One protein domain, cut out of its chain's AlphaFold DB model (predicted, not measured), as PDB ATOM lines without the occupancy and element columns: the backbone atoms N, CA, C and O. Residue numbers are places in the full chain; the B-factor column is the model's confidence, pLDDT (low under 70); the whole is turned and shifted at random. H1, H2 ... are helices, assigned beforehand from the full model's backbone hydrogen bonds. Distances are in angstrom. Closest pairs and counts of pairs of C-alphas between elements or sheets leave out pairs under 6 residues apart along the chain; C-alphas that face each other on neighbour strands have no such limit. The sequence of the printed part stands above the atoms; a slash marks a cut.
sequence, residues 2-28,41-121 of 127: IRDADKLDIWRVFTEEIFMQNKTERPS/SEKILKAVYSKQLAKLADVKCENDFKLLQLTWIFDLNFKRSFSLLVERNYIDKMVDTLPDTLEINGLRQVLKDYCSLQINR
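This is residues 2 to 28 and 41 to 121 of the 127 residues of an uncharacterized protein of Nitrospirales bacterium LBB_01 (UniProt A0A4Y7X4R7). Six helices pack into one body, with H3 and H5 nearest its middle, H1 on one side and H2 on the opposite side. H5 and H6 fold back as a helical hairpin, and H4 packs steeply on the last part of H6. The printed part has 108 residues with six named helices, H1 to H6, no named strand, and is all helix. It is compact, with a radius of gyration of the C-alphas of 13.2 A and spans of 40 by 27 by 25 A.

H1, residues 2 to 18, touches H4, residues 79 to 87, with residues 4 to 8 alone; the closest C-alphas, of Asp 4 and Ser 81, are 6.8 A apart. H1 touches H5, residues 90 to 95, at a steep tilt of 53 degrees, closest at C-alphas 15 and 93, 6.3 A. H2, residues 42 to 49, touches H3, residues 62 to 75, at a shallow tilt of 30 degrees, closest at C-alphas 48 and 71, 5.7 A. H5 touches H6, residues 102 to 119, opposite ways at 16 degrees, closest at C-alphas 95 and 108, 6.7 A. H4 and H6 touch at a steep tilt of 45 degrees, closest at C-alphas 79 and 119, 5.3 A. H1 and H6 are apart. Each O i to N i+4 pair is within hydrogen-bond range in H1, H2, H4 and H5, against 6 of 10 in H3 and 12 of 14 in H6.

H1 begins at C-alpha 2 (165.004, 31.249, -77.447) and is 22.7 A long. H3 is 20.8 A. H6, 26.5 A, ends at C-alpha 119 (177.451, 26.116, -91.182).

Residues 29 to 40 are not printed; C-alphas 28 and 41 are 19.9 A apart. The link from H2 to H3 is long. Residues 2 to 3, 15 and 17 to 28 have pLDDT under 70.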
ATOM      1  N   ILE A   2     165.267  31.947 -78.725       64.00
ATOM      2  CA  ILE A   2     165.004  31.249 -77.447       64.00
ATOM      3  C   ILE A   2     165.008  29.714 -77.608       64.00
ATOM      4  O   ILE A   2     165.767  29.034 -76.938       64.00
ATOM      5  N   ARG A   3     164.297  29.180 -78.614       69.94
ATOM      6  CA  ARG A   3     164.132  27.724 -78.800       69.94
ATOM      7  C   ARG A   3     165.422  26.939 -79.089       69.94
ATOM      8  O   ARG A   3     165.531  25.783 -78.701       69.94
ATOM      9  N   ASP A   4     166.373  27.542 -79.805       77.50
ATOM     10  CA  ASP A   4     167.673  26.912 -80.079       77.50
ATOM     11  C   ASP A   4     168.574  26.986 -78.837       77.50
ATOM     12  O   ASP A   4     169.254  26.013 -78.524       77.50
ATOM     13  N   ALA A   5     168.549  28.113 -78.112       74.00
ATOM     14  CA  ALA A   5     169.300  28.277 -76.870       74.00
ATOM     15  C   ALA A   5     168.839  27.275 -75.799       74.00
ATOM     16  O   ALA A   5     169.682  26.588 -75.234       74.00
ATOM     17  N   ASP A   6     167.524  27.086 -75.634       77.81
ATOM     18  CA  ASP A   6     166.960  26.101 -74.700       77.81
ATOM     19  C   ASP A   6     167.472  24.679 -74.994       77.81
ATOM     20  O   ASP A   6     167.863  23.940 -74.091       77.81
ATOM     21  N   LYS A   7     167.519  24.282 -76.275       79.12
ATOM     22  CA  LYS A   7     168.030  22.961 -76.682       79.12
ATOM     23  C   LYS A   7     169.517  22.804 -76.396       79.12
ATOM     24  O   LYS A   7     169.937  21.731 -75.968       79.12
ATOM     25  N   LEU A   8     170.304  23.848 -76.650       77.44
ATOM     26  CA  LEU A   8     171.741  23.842 -76.385       77.44
ATOM     27  C   LEU A   8     172.038  23.804 -74.883       77.44
ATOM     28  O   LEU A   8     172.968  23.107 -74.481       77.44
ATOM     29  N   ASP A   9     171.240  24.485 -74.063       78.50
ATOM     30  CA  ASP A   9     171.353  24.435 -72.604       78.50
ATOM     31  C   ASP A   9     170.989  23.049 -72.066       78.50
ATOM     32  O   ASP A   9     171.723  22.494 -71.247       78.50
ATOM     33  N   ILE A  10     169.934  22.423 -72.597       76.25
ATOM     34  CA  ILE A  10     169.600  21.029 -72.278       76.25
ATOM     35  C   ILE A  10     170.765  20.108 -72.659       76.25
ATOM     36  O   ILE A  10     171.237  19.327 -71.837       76.25
ATOM     37  N   TRP A  11     171.282  20.208 -73.883       75.56
ATOM     38  CA  TRP A  11     172.405  19.384 -74.338       75.56
ATOM     39  C   TRP A  11     173.671  19.566 -73.513       75.56
ATOM     40  O   TRP A  11     174.387  18.594 -73.271       75.56
ATOM     41  N   ARG A  12     173.943  20.789 -73.060       76.62
ATOM     42  CA  ARG A  12     175.047  21.072 -72.152       76.62
ATOM     43  C   ARG A  12     174.902  20.275 -70.859       76.62
ATOM     44  O   ARG A  12     175.818  19.539 -70.520       76.62
ATOM     45  N   VAL A  13     173.747  20.351 -70.198       76.62
ATOM     46  CA  VAL A  13     173.469  19.582 -68.970       76.62
ATOM     47  C   VAL A  13     173.607  18.083 -69.237       76.62
ATOM     48  O   VAL A  13     174.314  17.374 -68.526       76.62
ATOM     49  N   PHE A  14     173.010  17.586 -70.320       71.00
ATOM     50  CA  PHE A  14     173.083  16.166 -70.651       71.00
ATOM     51  C   PHE A  14     174.518  15.687 -70.910       71.00
ATOM     52  O   PHE A  14     174.911  14.651 -70.384       71.00
ATOM     53  N   THR A  15     175.318  16.426 -71.678       69.81
ATOM     54  CA  THR A  15     176.683  16.009 -72.041       69.81
ATOM     55  C   THR A  15     177.721  16.270 -70.958       69.81
ATOM     56  O   THR A  15     178.624  15.456 -70.808       69.81
ATOM     57  N   GLU A  16     177.630  17.380 -70.228       70.69
ATOM     58  CA  GLU A  16     178.638  17.796 -69.242       70.69
ATOM     59  C   GLU A  16     178.312  17.271 -67.843       70.69
ATOM     60  O   GLU A  16     179.227  16.966 -67.081       70.69
ATOM     61  N   GLU A  17     177.030  17.121 -67.507       64.44
ATOM     62  CA  GLU A  17     176.614  16.788 -66.143       64.44
ATOM     63  C   GLU A  17     176.069  15.368 -66.022       64.44
ATOM     64  O   GLU A  17     176.275  14.750 -64.989       64.44
ATOM     65  N   ILE A  18     175.406  14.810 -67.039       63.59
ATOM     66  CA  ILE A  18     174.608  13.582 -66.856       63.59
ATOM     67  C   ILE A  18     175.242  12.368 -67.524       63.59
ATOM     68  O   ILE A  18     175.466  11.338 -66.891       63.59
ATOM     69  N   PHE A  19     175.570  12.464 -68.806       65.50
ATOM     70  CA  PHE A  19     176.115  11.346 -69.565       65.50
ATOM     71  C   PHE A  19     177.599  11.082 -69.292       65.50
ATOM     72  O   PHE A  19     178.075   9.988 -69.589       65.50
ATOM     73  N   MET A  20     178.309  12.033 -68.681       62.94
ATOM     74  CA  MET A  20     179.670  11.827 -68.174       62.94
ATOM     75  C   MET A  20     179.710  11.157 -66.793       62.94
ATOM     76  O   MET A  20     180.758  10.649 -66.405       62.94
ATOM     77  N   GLN A  21     178.589  11.099 -66.065       61.38
ATOM     78  CA  GLN A  21     178.506  10.353 -64.805       61.38
ATOM     79  C   GLN A  21     178.343   8.852 -65.067       61.38
ATOM     80  O   GLN A  21     177.780   8.441 -66.095       61.38
ATOM     81  N   ASN A  22     178.807   8.018 -64.130       59.59
ATOM     82  CA  ASN A  22     178.621   6.568 -64.193       59.59
ATOM     83  C   ASN A  22     177.129   6.224 -64.311       59.59
ATOM     84  O   ASN A  22     176.300   6.883 -63.686       59.59
ATOM     85  N   LYS A  23     176.768   5.176 -65.073       61.66
ATOM     86  CA  LYS A  23     175.360   4.751 -65.271       61.66
ATOM     87  C   LYS A  23     174.591   4.600 -63.941       61.66
ATOM     88  O   LYS A  23     173.395   4.848 -63.902       61.66
ATOM     89  N   THR A  24     175.284   4.231 -62.864       59.19
ATOM     90  CA  THR A  24     174.756   4.056 -61.501       59.19
ATOM     91  C   THR A  24     174.512   5.348 -60.721       59.19
ATOM     92  O   THR A  24     173.760   5.323 -59.755       59.19
ATOM     93  N   GLU A  25     175.135   6.462 -61.103       58.94
ATOM     94  CA  GLU A  25     175.054   7.745 -60.381       58.94
ATOM     95  C   GLU A  25     174.077   8.730 -61.046       58.94
ATOM     96  O   GLU A  25     173.773   9.786 -60.493       58.94
ATOM     97  N   ARG A  26     173.536   8.371 -62.217       65.81
ATOM     98  CA  ARG A  26     172.627   9.225 -62.987       65.81
ATOM     99  C   ARG A  26     171.240   9.288 -62.341       65.81
ATOM    100  O   ARG A  26     170.636   8.241 -62.095       65.81
ATOM    101  N   PRO A  27     170.659  10.484 -62.147       62.88
ATOM    102  CA  PRO A  27     169.287  10.590 -61.666       62.88
ATOM    103  C   PRO A  27     168.298  10.043 -62.711       62.88
ATOM    104  O   PRO A  27     168.188  10.593 -63.810       62.88
ATOM    105  N   SER A  28     167.530   8.997 -62.374       61.06
ATOM    106  CA  SER A  28     166.604   8.353 -63.332       61.06
ATOM    107  C   SER A  28     165.500   9.288 -63.846       61.06
ATOM    108  O   SER A  28     165.001   9.111 -64.958       61.06
ATOM    109  N   SER A  41     165.707   1.274 -80.746       92.62
ATOM    110  CA  SER A  41     164.646   1.130 -81.727       92.62
ATOM    111  C   SER A  41     165.136   1.524 -83.119       92.62
ATOM    112  O   SER A  41     165.463   2.684 -83.384       92.62
ATOM    113  N   GLU A  42     165.042   0.588 -84.065       92.31
ATOM    114  CA  GLU A  42     165.336   0.824 -85.487       92.31
ATOM    115  C   GLU A  42     164.569   2.036 -86.050       92.31
ATOM    116  O   GLU A  42     165.066   2.773 -86.898       92.31
ATOM    117  N   LYS A  43     163.356   2.290 -85.543       93.88
ATOM    118  CA  LYS A  43     162.534   3.442 -85.932       93.88
ATOM    119  C   LYS A  43     163.223   4.782 -85.651       93.88
ATOM    120  O   LYS A  43     163.185   5.667 -86.503       93.88
ATOM    121  N   ILE A  44     163.845   4.933 -84.481       93.94
ATOM    122  CA  ILE A  44     164.533   6.175 -84.105       93.94
ATOM    123  C   ILE A  44     165.855   6.278 -84.860       93.94
ATOM    124  O   ILE A  44     166.175   7.341 -85.389       93.94
ATOM    125  N   LEU A  45     166.568   5.160 -85.012       94.31
ATOM    126  CA  LEU A  45     167.774   5.106 -85.830       94.31
ATOM    127  C   LEU A  45     167.498   5.573 -87.273       94.31
ATOM    128  O   LEU A  45     168.193   6.446 -87.793       94.31
ATOM    129  N   LYS A  46     166.426   5.073 -87.904       94.81
ATOM    130  CA  LYS A  46     165.989   5.503 -89.245       94.81
ATOM    131  C   LYS A  46     165.687   6.997 -89.320       94.81
ATOM    132  O   LYS A  46     165.987   7.610 -90.345       94.81
ATOM    133  N   ALA A  47     165.125   7.588 -88.265       95.06
ATOM    134  CA  ALA A  47     164.874   9.027 -88.220       95.06
ATOM    135  C   ALA A  47     166.185   9.825 -88.296       95.06
ATOM    136  O   ALA A  47     166.262  10.783 -89.066       95.06
ATOM    137  N   VAL A  48     167.240   9.379 -87.599       94.81
ATOM    138  CA  VAL A  48     168.568  10.012 -87.659       94.81
ATOM    139  C   VAL A  48     169.128   9.989 -89.082       94.81
ATOM    140  O   VAL A  48     169.478  11.035 -89.628       94.81
ATOM    141  N   TYR A  49     169.145   8.818 -89.722       95.12
ATOM    142  CA  TYR A  49     169.640   8.675 -91.097       95.12
ATOM    143  C   TYR A  49     168.797   9.424 -92.132       95.12
ATOM    144  O   TYR A  49     169.326   9.932 -93.119       95.12
ATOM    145  N   SER A  50     167.492   9.542 -91.885       95.38
ATOM    146  CA  SER A  50     166.571  10.296 -92.741       95.38
ATOM    147  C   SER A  50     166.589  11.799 -92.461       95.38
ATOM    148  O   SER A  50     165.861  12.542 -93.117       95.38
ATOM    149  N   LYS A  51     167.410  12.260 -91.505       95.12
ATOM    150  CA  LYS A  51     167.507  13.662 -91.069       95.12
ATOM    151  C   LYS A  51     166.163  14.226 -90.598       95.12
ATOM    152  O   LYS A  51     165.804  15.360 -90.907       95.12
ATOM    153  N   GLN A  52     165.401  13.408 -89.875       94.38
ATOM    154  CA  GLN A  52     164.080  13.742 -89.349       94.38
ATOM    155  C   GLN A  52     164.079  13.759 -87.823       94.38
ATOM    156  O   GLN A  52     164.805  13.011 -87.171       94.38
ATOM    157  N   LEU A  53     163.211  14.598 -87.258       93.06
ATOM    158  CA  LEU A  53     162.981  14.662 -85.820       93.06
ATOM    159  C   LEU A  53     162.239  13.404 -85.344       93.06
ATOM    160  O   LEU A  53     161.131  13.116 -85.807       93.06
ATOM    161  N   ALA A  54     162.829  12.669 -84.401       94.44
ATOM    162  CA  ALA A  54     162.169  11.539 -83.756       94.44
ATOM    163  C   ALA A  54     161.108  12.013 -82.750       94.44
ATOM    164  O   ALA A  54     161.167  13.121 -82.214       94.44
ATOM    165  N   LYS A  55     160.119  11.156 -82.475       92.88
ATOM    166  CA  LYS A  55     159.011  11.465 -81.562       92.88
ATOM    167  C   LYS A  55     159.223  10.793 -80.214       92.88
ATOM    168  O   LYS A  55     159.585   9.624 -80.159       92.88
ATOM    169  N   LEU A  56     158.892  11.498 -79.130       90.88
ATOM    170  CA  LEU A  56     158.996  10.954 -77.771       90.88
ATOM    171  C   LEU A  56     158.132   9.697 -77.577       90.88
ATOM    172  O   LEU A  56     158.528   8.787 -76.866       90.88
ATOM    173  N   ALA A  57     156.992   9.617 -78.269       92.38
ATOM    174  CA  ALA A  57     156.112   8.448 -78.253       92.38
ATOM    175  C   ALA A  57     156.757   7.164 -78.816       92.38
ATOM    176  O   ALA A  57     156.225   6.080 -78.601       92.38
ATOM    177  N   ASP A  58     157.873   7.282 -79.542       92.31
ATOM    178  CA  ASP A  58     158.597   6.146 -80.112       92.31
ATOM    179  C   ASP A  58     159.737   5.644 -79.207       92.31
ATOM    180  O   ASP A  58     160.361   4.637 -79.534       92.31
ATOM    181  N   VAL A  59     160.004   6.324 -78.084       93.12
ATOM    182  CA  VAL A  59     161.099   6.006 -77.157       93.12
ATOM    183  C   VAL A  59     160.717   4.857 -76.231       93.12
ATOM    184  O   VAL A  59     159.686   4.914 -75.561       93.12
ATOM    185  N   LYS A  60     161.568   3.826 -76.166       92.12
ATOM    186  CA  LYS A  60     161.353   2.646 -75.310       92.12
ATOM    187  C   LYS A  60     162.442   2.417 -74.266       92.12
ATOM    188  O   LYS A  60     162.187   1.719 -73.291       92.12
ATOM    189  N   CYS A  61     163.630   2.981 -74.456       90.88
ATOM    190  CA  CYS A  61     164.785   2.823 -73.571       90.88
ATOM    191  C   CYS A  61     165.621   4.111 -73.491       90.88
ATOM    192  O   CYS A  61     165.383   5.079 -74.217       90.88
ATOM    193  N   GLU A  62     166.636   4.134 -72.628       89.31
ATOM    194  CA  GLU A  62     167.529   5.298 -72.529       89.31
ATOM    195  C   GLU A  62     168.297   5.588 -73.827       89.31
ATOM    196  O   GLU A  62     168.530   6.751 -74.162       89.31
ATOM    197  N   ASN A  63     168.692   4.557 -74.579       91.56
ATOM    198  CA  ASN A  63     169.409   4.758 -75.841       91.56
ATOM    199  C   ASN A  63     168.503   5.375 -76.909       91.56
ATOM    200  O   ASN A  63     168.939   6.262 -77.639       91.56
ATOM    201  N   ASP A  64     167.225   4.996 -76.935       93.12
ATOM    202  CA  ASP A  64     166.207   5.646 -77.760       93.12
ATOM    203  C   ASP A  64     166.060   7.127 -77.425       93.12
ATOM    204  O   ASP A  64     165.948   7.967 -78.320       93.12
ATOM    205  N   PHE A  65     166.090   7.458 -76.136       91.25
ATOM    206  CA  PHE A  65     165.989   8.837 -75.686       91.25
ATOM    207  C   PHE A  65     167.207   9.665 -76.120       91.25
ATOM    208  O   PHE A  65     167.045  10.752 -76.675       91.25
ATOM    209  N   LYS A  66     168.422   9.127 -75.967       90.44
ATOM    210  CA  LYS A  66     169.662   9.749 -76.467       90.44
ATOM    211  C   LYS A  66     169.639   9.946 -77.984       90.44
ATOM    212  O   LYS A  66     169.986  11.020 -78.475       90.44
ATOM    213  N   LEU A  67     169.205   8.934 -78.740       94.00
ATOM    214  CA  LEU A  67     169.066   9.028 -80.197       94.00
ATOM    215  C   LEU A  67     168.028  10.085 -80.590       94.00
ATOM    216  O   LEU A  67     168.277  10.883 -81.494       94.00
ATOM    217  N   LEU A  68     166.898  10.155 -79.883       93.94
ATOM    218  CA  LEU A  68     165.916  11.219 -80.067       93.94
ATOM    219  C   LEU A  68     166.539  12.593 -79.829       93.94
ATOM    220  O   LEU A  68     166.326  13.492 -80.643       93.94
ATOM    221  N   GLN A  69     167.332  12.763 -78.768       91.56
ATOM    222  CA  GLN A  69     168.022  14.025 -78.512       91.56
ATOM    223  C   GLN A  69     168.935  14.394 -79.678       91.56
ATOM    224  O   GLN A  69     168.870  15.531 -80.129       91.56
ATOM    225  N   LEU A  70     169.699  13.448 -80.237       92.94
ATOM    226  CA  LEU A  70     170.534  13.687 -81.421       92.94
ATOM    227  C   LEU A  70     169.727  14.167 -82.639       92.94
ATOM    228  O   LEU A  70     170.213  15.011 -83.393       92.94
ATOM    229  N   THR A  71     168.476  13.721 -82.813       94.38
ATOM    230  CA  THR A  71     167.621  14.227 -83.906       94.38
ATOM    231  C   THR A  71     167.250  15.706 -83.774       94.38
ATOM    232  O   THR A  71     166.844  16.321 -84.761       94.38
ATOM    233  N   TRP A  72     167.432  16.330 -82.603       92.56
ATOM    234  CA  TRP A  72     167.162  17.761 -82.416       92.56
ATOM    235  C   TRP A  72     168.075  18.658 -83.248       92.56
ATOM    236  O   TRP A  72     167.686  19.794 -83.519       92.56
ATOM    237  N   ILE A  73     169.227  18.146 -83.706       93.31
ATOM    238  CA  ILE A  73     170.106  18.827 -84.671       93.31
ATOM    239  C   ILE A  73     169.316  19.259 -85.907       93.31
ATOM    240  O   ILE A  73     169.524  20.356 -86.423       93.31
ATOM    241  N   PHE A  74     168.394  18.420 -86.378       92.62
ATOM    242  CA  PHE A  74     167.622  18.688 -87.591       92.62
ATOM    243  C   PHE A  74     166.543  19.759 -87.398       92.62
ATOM    244  O   PHE A  74     166.036  20.285 -88.381       92.62
ATOM    245  N   ASP A  75     166.224  20.110 -86.150       91.81
ATOM    246  CA  ASP A  75     165.248  21.144 -85.785       91.81
ATOM    247  C   ASP A  75     165.935  22.426 -85.256       91.81
ATOM    248  O   ASP A  75     165.296  23.269 -84.621       91.81
ATOM    249  N   LEU A  76     167.256  22.560 -85.441       89.62
ATOM    250  CA  LEU A  76     167.992  23.803 -85.183       89.62
ATOM    251  C   LEU A  76     167.865  24.760 -86.369       89.62
ATOM    252  O   LEU A  76     167.856  24.344 -87.527       89.62
ATOM    253  N   ASN A  77     167.803  26.055 -86.067       85.94
ATOM    254  CA  ASN A  77     167.461  27.087 -87.047       85.94
ATOM    255  C   ASN A  77     168.625  28.034 -87.341       85.94
ATOM    256  O   ASN A  77     168.678  28.625 -88.419       85.94
ATOM    257  N   PHE A  78     169.560  28.203 -86.401       86.12
ATOM    258  CA  PHE A  78     170.636  29.185 -86.535       86.12
ATOM    259  C   PHE A  78     171.993  28.531 -86.785       86.12
ATOM    260  O   PHE A  78     172.415  27.626 -86.067       86.12
ATOM    261  N   LYS A  79     172.751  29.089 -87.736       89.44
ATOM    262  CA  LYS A  79     174.144  28.712 -88.023       89.44
ATOM    263  C   LYS A  79     175.028  28.688 -86.773       89.44
ATOM    264  O   LYS A  79     175.792  27.746 -86.581       89.44
ATOM    265  N   ARG A  80     174.883  29.683 -85.886       87.31
ATOM    266  CA  ARG A  80     175.658  29.740 -84.635       87.31
ATOM    267  C   ARG A  80     175.385  28.537 -83.731       87.31
ATOM    268  O   ARG A  80     176.317  28.078 -83.079       87.31
ATOM    269  N   SER A  81     174.160  28.006 -83.728       88.69
ATOM    270  CA  SER A  81     173.812  26.801 -82.972       88.69
ATOM    271  C   SER A  81     174.635  25.609 -83.456       88.69
ATOM    272  O   SER A  81     175.289  24.952 -82.653       88.69
ATOM    273  N   PHE A  82     174.695  25.392 -84.773       91.31
ATOM    274  CA  PHE A  82     175.518  24.334 -85.366       91.31
ATOM    275  C   PHE A  82     177.012  24.525 -85.082       91.31
ATOM    276  O   PHE A  82     177.685  23.562 -84.722       91.31
ATOM    277  N   SER A  83     177.533  25.754 -85.182       90.06
ATOM    278  CA  SER A  83     178.931  26.042 -84.829       90.06
ATOM    279  C   SER A  83     179.238  25.672 -83.379       90.06
ATOM    280  O   SER A  83     180.239  25.013 -83.128       90.06
ATOM    281  N   LEU A  84     178.357  26.017 -82.435       89.00
ATOM    282  CA  LEU A  84     178.526  25.671 -81.020       89.00
ATOM    283  C   LEU A  84     178.518  24.155 -80.781       89.00
ATOM    284  O   LEU A  84     179.309  23.674 -79.972       89.00
ATOM    285  N   LEU A  85     177.668  23.400 -81.487       89.06
ATOM    286  CA  LEU A  85     177.657  21.935 -81.393       89.06
ATOM    287  C   LEU A  85     179.002  21.318 -81.772       89.06
ATOM    288  O   LEU A  85     179.467  20.393 -81.099       89.06
ATOM    289  N   VAL A  86     179.607  21.831 -82.846       89.75
ATOM    290  CA  VAL A  86     180.909  21.379 -83.347       89.75
ATOM    291  C   VAL A  86     182.031  21.842 -82.415       89.75
ATOM    292  O   VAL A  86     182.823  21.015 -81.977       89.75
ATOM    293  N   GLU A  87     182.061  23.128 -82.048       90.00
ATOM    294  CA  GLU A  87     183.068  23.727 -81.152       90.00
ATOM    295  C   GLU A  87     183.142  23.002 -79.797       90.00
ATOM    296  O   GLU A  87     184.228  22.790 -79.262       90.00
ATOM    297  N   ARG A  88     181.995  22.592 -79.236       87.44
ATOM    298  CA  ARG A  88     181.920  21.926 -77.920       87.44
ATOM    299  C   ARG A  88     181.973  20.400 -77.973       87.44
ATOM    300  O   ARG A  88     181.915  19.738 -76.929       87.44
ATOM    301  N   ASN A  89     182.088  19.855 -79.180       89.25
ATOM    302  CA  ASN A  89     182.129  18.431 -79.467       89.25
ATOM    303  C   ASN A  89     180.933  17.634 -78.909       89.25
ATOM    304  O   ASN A  89     181.084  16.515 -78.419       89.25
ATOM    305  N   TYR A  90     179.730  18.219 -78.936       88.19
ATOM    306  CA  TYR A  90     178.551  17.596 -78.324       88.19
ATOM    307  C   TYR A  90     178.083  16.342 -79.058       88.19
ATOM    308  O   TYR A  90     177.632  15.403 -78.410       88.19
ATOM    309  N   ILE A  91     178.241  16.292 -80.385       90.88
ATOM    310  CA  ILE A  91     177.892  15.102 -81.174       90.88
ATOM    311  C   ILE A  91     178.706  13.906 -80.691       90.88
ATOM    312  O   ILE A  91     178.127  12.880 -80.357       90.88
ATOM    313  N   ASP A  92     180.030  14.047 -80.603       90.75
ATOM    314  CA  ASP A  92     180.882  12.926 -80.221       90.75
ATOM    315  C   ASP A  92     180.592  12.467 -78.796       90.75
ATOM    316  O   ASP A  92     180.322  11.289 -78.592       90.75
ATOM    317  N   LYS A  93     180.512  13.406 -77.843       88.75
ATOM    318  CA  LYS A  93     180.191  13.096 -76.441       88.75
ATOM    319  C   LYS A  93     178.876  12.332 -76.291       88.75
ATOM    320  O   LYS A  93     178.781  11.454 -75.446       88.75
ATOM    321  N   MET A  94     177.859  12.670 -77.082       88.19
ATOM    322  CA  MET A  94     176.574  11.970 -77.059       88.19
ATOM    323  C   MET A  94     176.680  10.572 -77.674       88.19
ATOM    324  O   MET A  94     176.188   9.611 -77.082       88.19
ATOM    325  N   VAL A  95     177.328  10.446 -78.837       91.19
ATOM    326  CA  VAL A  95     177.491   9.156 -79.529       91.19
ATOM    327  C   VAL A  95     178.334   8.186 -78.703       91.19
ATOM    328  O   VAL A  95     177.979   7.016 -78.615       91.19
ATOM    329  N   ASP A  96     179.365   8.666 -78.008       90.12
ATOM    330  CA  ASP A  96     180.225   7.851 -77.133       90.12
ATOM    331  C   ASP A  96     179.463   7.230 -75.942       90.12
ATOM    332  O   ASP A  96     179.972   6.347 -75.256       90.12
ATOM    333  N   THR A  97     178.231   7.678 -75.674       87.00
ATOM    334  CA  THR A  97     177.381   7.156 -74.587       87.00
ATOM    335  C   THR A  97     176.385   6.093 -75.050       87.00
ATOM    336  O   THR A  97     175.617   5.566 -74.229       87.00
ATOM    337  N   LEU A  98     176.355   5.820 -76.356       90.06
ATOM    338  CA  LEU A  98     175.551   4.791 -77.004       90.06
ATOM    339  C   LEU A  98     176.384   3.511 -77.211       90.06
ATOM    340  O   LEU A  98     177.610   3.555 -77.108       90.06
ATOM    341  N   PRO A  99     175.743   2.359 -77.485       89.88
ATOM    342  CA  PRO A  99     176.453   1.119 -77.788       89.88
ATOM    343  C   PRO A  99     177.374   1.252 -79.007       89.88
ATOM    344  O   PRO A  99     176.956   1.756 -80.052       89.88
ATOM    345  N   ASP A 100     178.602   0.741 -78.891       90.00
ATOM    346  CA  ASP A 100     179.597   0.746 -79.969       90.00
ATOM    347  C   ASP A 100     179.238  -0.291 -81.046       90.00
ATOM    348  O   ASP A 100     179.638  -1.454 -81.007       90.00
ATOM    349  N   THR A 101     178.394   0.130 -81.985       91.12
ATOM    350  CA  THR A 101     177.901  -0.673 -83.111       91.12
ATOM    351  C   THR A 101     178.151   0.074 -84.418       91.12
ATOM    352  O   THR A 101     178.322   1.297 -84.426       91.12
ATOM    353  N   LEU A 102     178.198  -0.636 -85.547       90.31
ATOM    354  CA  LEU A 102     178.506  -0.023 -86.848       90.31
ATOM    355  C   LEU A 102     177.470   1.043 -87.232       90.31
ATOM    356  O   LEU A 102     177.818   2.094 -87.771       90.31
ATOM    357  N   GLU A 103     176.211   0.800 -86.895       91.69
ATOM    358  CA  GLU A 103     175.082   1.702 -87.078       91.69
ATOM    359  C   GLU A 103     175.252   2.982 -86.248       91.69
ATOM    360  O   GLU A 103     175.122   4.100 -86.749       91.69
ATOM    361  N   ILE A 104     175.622   2.847 -84.974       92.31
ATOM    362  CA  ILE A 104     175.851   3.997 -84.091       92.31
ATOM    363  C   ILE A 104     177.116   4.774 -84.476       92.31
ATOM    364  O   ILE A 104     177.176   5.994 -84.340       92.31
ATOM    365  N   ASN A 105     178.123   4.116 -85.033       90.00
ATOM    366  CA  ASN A 105     179.289   4.822 -85.550       90.00
ATOM    367  C   ASN A 105     178.969   5.579 -86.846       90.00
ATOM    368  O   ASN A 105     179.429   6.708 -87.037       90.00
ATOM    369  N   GLY A 106     178.120   5.014 -87.708       93.31
ATOM    370  CA  GLY A 106     177.708   5.646 -88.960       93.31
ATOM    371  C   GLY A 106     176.941   6.956 -88.759       93.31
ATOM    372  O   GLY A 106     177.158   7.917 -89.503       93.31
ATOM    373  N   LEU A 107     176.083   7.049 -87.737       93.56
ATOM    374  CA  LEU A 107     175.320   8.282 -87.491       93.56
ATOM    375  C   LEU A 107     176.198   9.464 -87.060       93.56
ATOM    376  O   LEU A 107     175.852  10.605 -87.362       93.56
ATOM    377  N   ARG A 108     177.360   9.224 -86.433       93.75
ATOM    378  CA  ARG A 108     178.312  10.296 -86.084       93.75
ATOM    379  C   ARG A 108     178.680  11.119 -87.314       93.75
ATOM    380  O   ARG A 108     178.641  12.349 -87.266       93.75
ATOM    381  N   GLN A 109     178.996  10.440 -88.416       92.56
ATOM    382  CA  GLN A 109     179.355  11.098 -89.667       92.56
ATOM    383  C   GLN A 109     178.155  11.843 -90.260       92.56
ATOM    384  O   GLN A 109     178.278  13.015 -90.603       92.56
ATOM    385  N   VAL A 110     176.972  11.217 -90.278       95.38
ATOM    386  CA  VAL A 110     175.730  11.839 -90.779       95.38
ATOM    387  C   VAL A 110     175.430  13.164 -90.073       95.38
ATOM    388  O   VAL A 110     175.072  14.151 -90.723       95.38
ATOM    389  N   LEU A 111     175.575  13.197 -88.747       95.31
ATOM    390  CA  LEU A 111     175.312  14.385 -87.937       95.31
ATOM    391  C   LEU A 111     176.364  15.475 -88.157       95.31
ATOM    392  O   LEU A 111     176.004  16.643 -88.320       95.31
ATOM    393  N   LYS A 112     177.650  15.107 -88.202       94.06
ATOM    394  CA  LYS A 112     178.743  16.052 -88.480       94.06
ATOM    395  C   LYS A 112     178.604  16.672 -89.867       94.06
ATOM    396  O   LYS A 112     178.655  17.895 -89.979       94.06
ATOM    397  N   ASP A 113     178.326  15.861 -90.885       94.75
ATOM    398  CA  ASP A 113     178.105  16.330 -92.255       94.75
ATOM    399  C   ASP A 113     176.927  17.302 -92.326       94.75
ATOM    400  O   ASP A 113     177.018  18.350 -92.966       94.75
ATOM    401  N   TYR A 114     175.827  16.997 -91.630       94.88
ATOM    402  CA  TYR A 114     174.685  17.904 -91.562       94.88
ATOM    403  C   TYR A 114     175.065  19.251 -90.937       94.88
ATOM    404  O   TYR A 114     174.775  20.291 -91.527       94.88
ATOM    405  N   CYS A 115     175.755  19.254 -89.793       93.44
ATOM    406  CA  CYS A 115     176.221  20.487 -89.156       93.44
ATOM    407  C   CYS A 115     177.141  21.292 -90.078       93.44
ATOM    408  O   CYS A 115     176.928  22.492 -90.252       93.44
ATOM    409  N   SER A 116     178.120  20.647 -90.715       93.69
ATOM    410  CA  SER A 116     179.024  21.300 -91.665       93.69
ATOM    411  C   SER A 116     178.266  21.916 -92.841       93.69
ATOM    412  O   SER A 116     178.549  23.054 -93.211       93.69
ATOM    413  N   LEU A 117     177.268  21.228 -93.400       93.75
ATOM    414  CA  LEU A 117     176.426  21.778 -94.466       93.75
ATOM    415  C   LEU A 117     175.654  23.022 -94.012       93.75
ATOM    416  O   LEU A 117     175.630  24.012 -94.740       93.75
ATOM    417  N   GLN A 118     175.058  23.008 -92.814       92.62
ATOM    418  CA  GLN A 118     174.317  24.171 -92.305       92.62
ATOM    419  C   GLN A 118     175.243  25.343 -91.951       92.62
ATOM    420  O   GLN A 118     174.887  26.499 -92.173       92.62
ATOM    421  N   ILE A 119     176.455  25.072 -91.457       91.94
ATOM    422  CA  ILE A 119     177.451  26.116 -91.182       91.94
ATOM    423  C   ILE A 119     177.915  26.779 -92.483       91.94
ATOM    424  O   ILE A 119     178.093  27.994 -92.527       91.94
ATOM    425  N   ASN A 120     178.085  26.020 -93.561       89.44
ATOM    426  CA  ASN A 120     178.564  26.556 -94.837       89.44
ATOM    427  C   ASN A 120     177.459  27.168 -95.712       89.44
ATOM    428  O   ASN A 120     177.744  27.662 -96.797       89.44
ATOM    429  N   ARG A 121     176.204  27.179 -95.250       82.19
ATOM    430  CA  ARG A 121     175.035  27.560 -96.055       82.19
ATOM    431  C   ARG A 121     174.850  29.070 -96.303       82.19
ATOM    432  O   ARG A 121     173.747  29.476 -96.637       82.19
TER     433      ARG A 121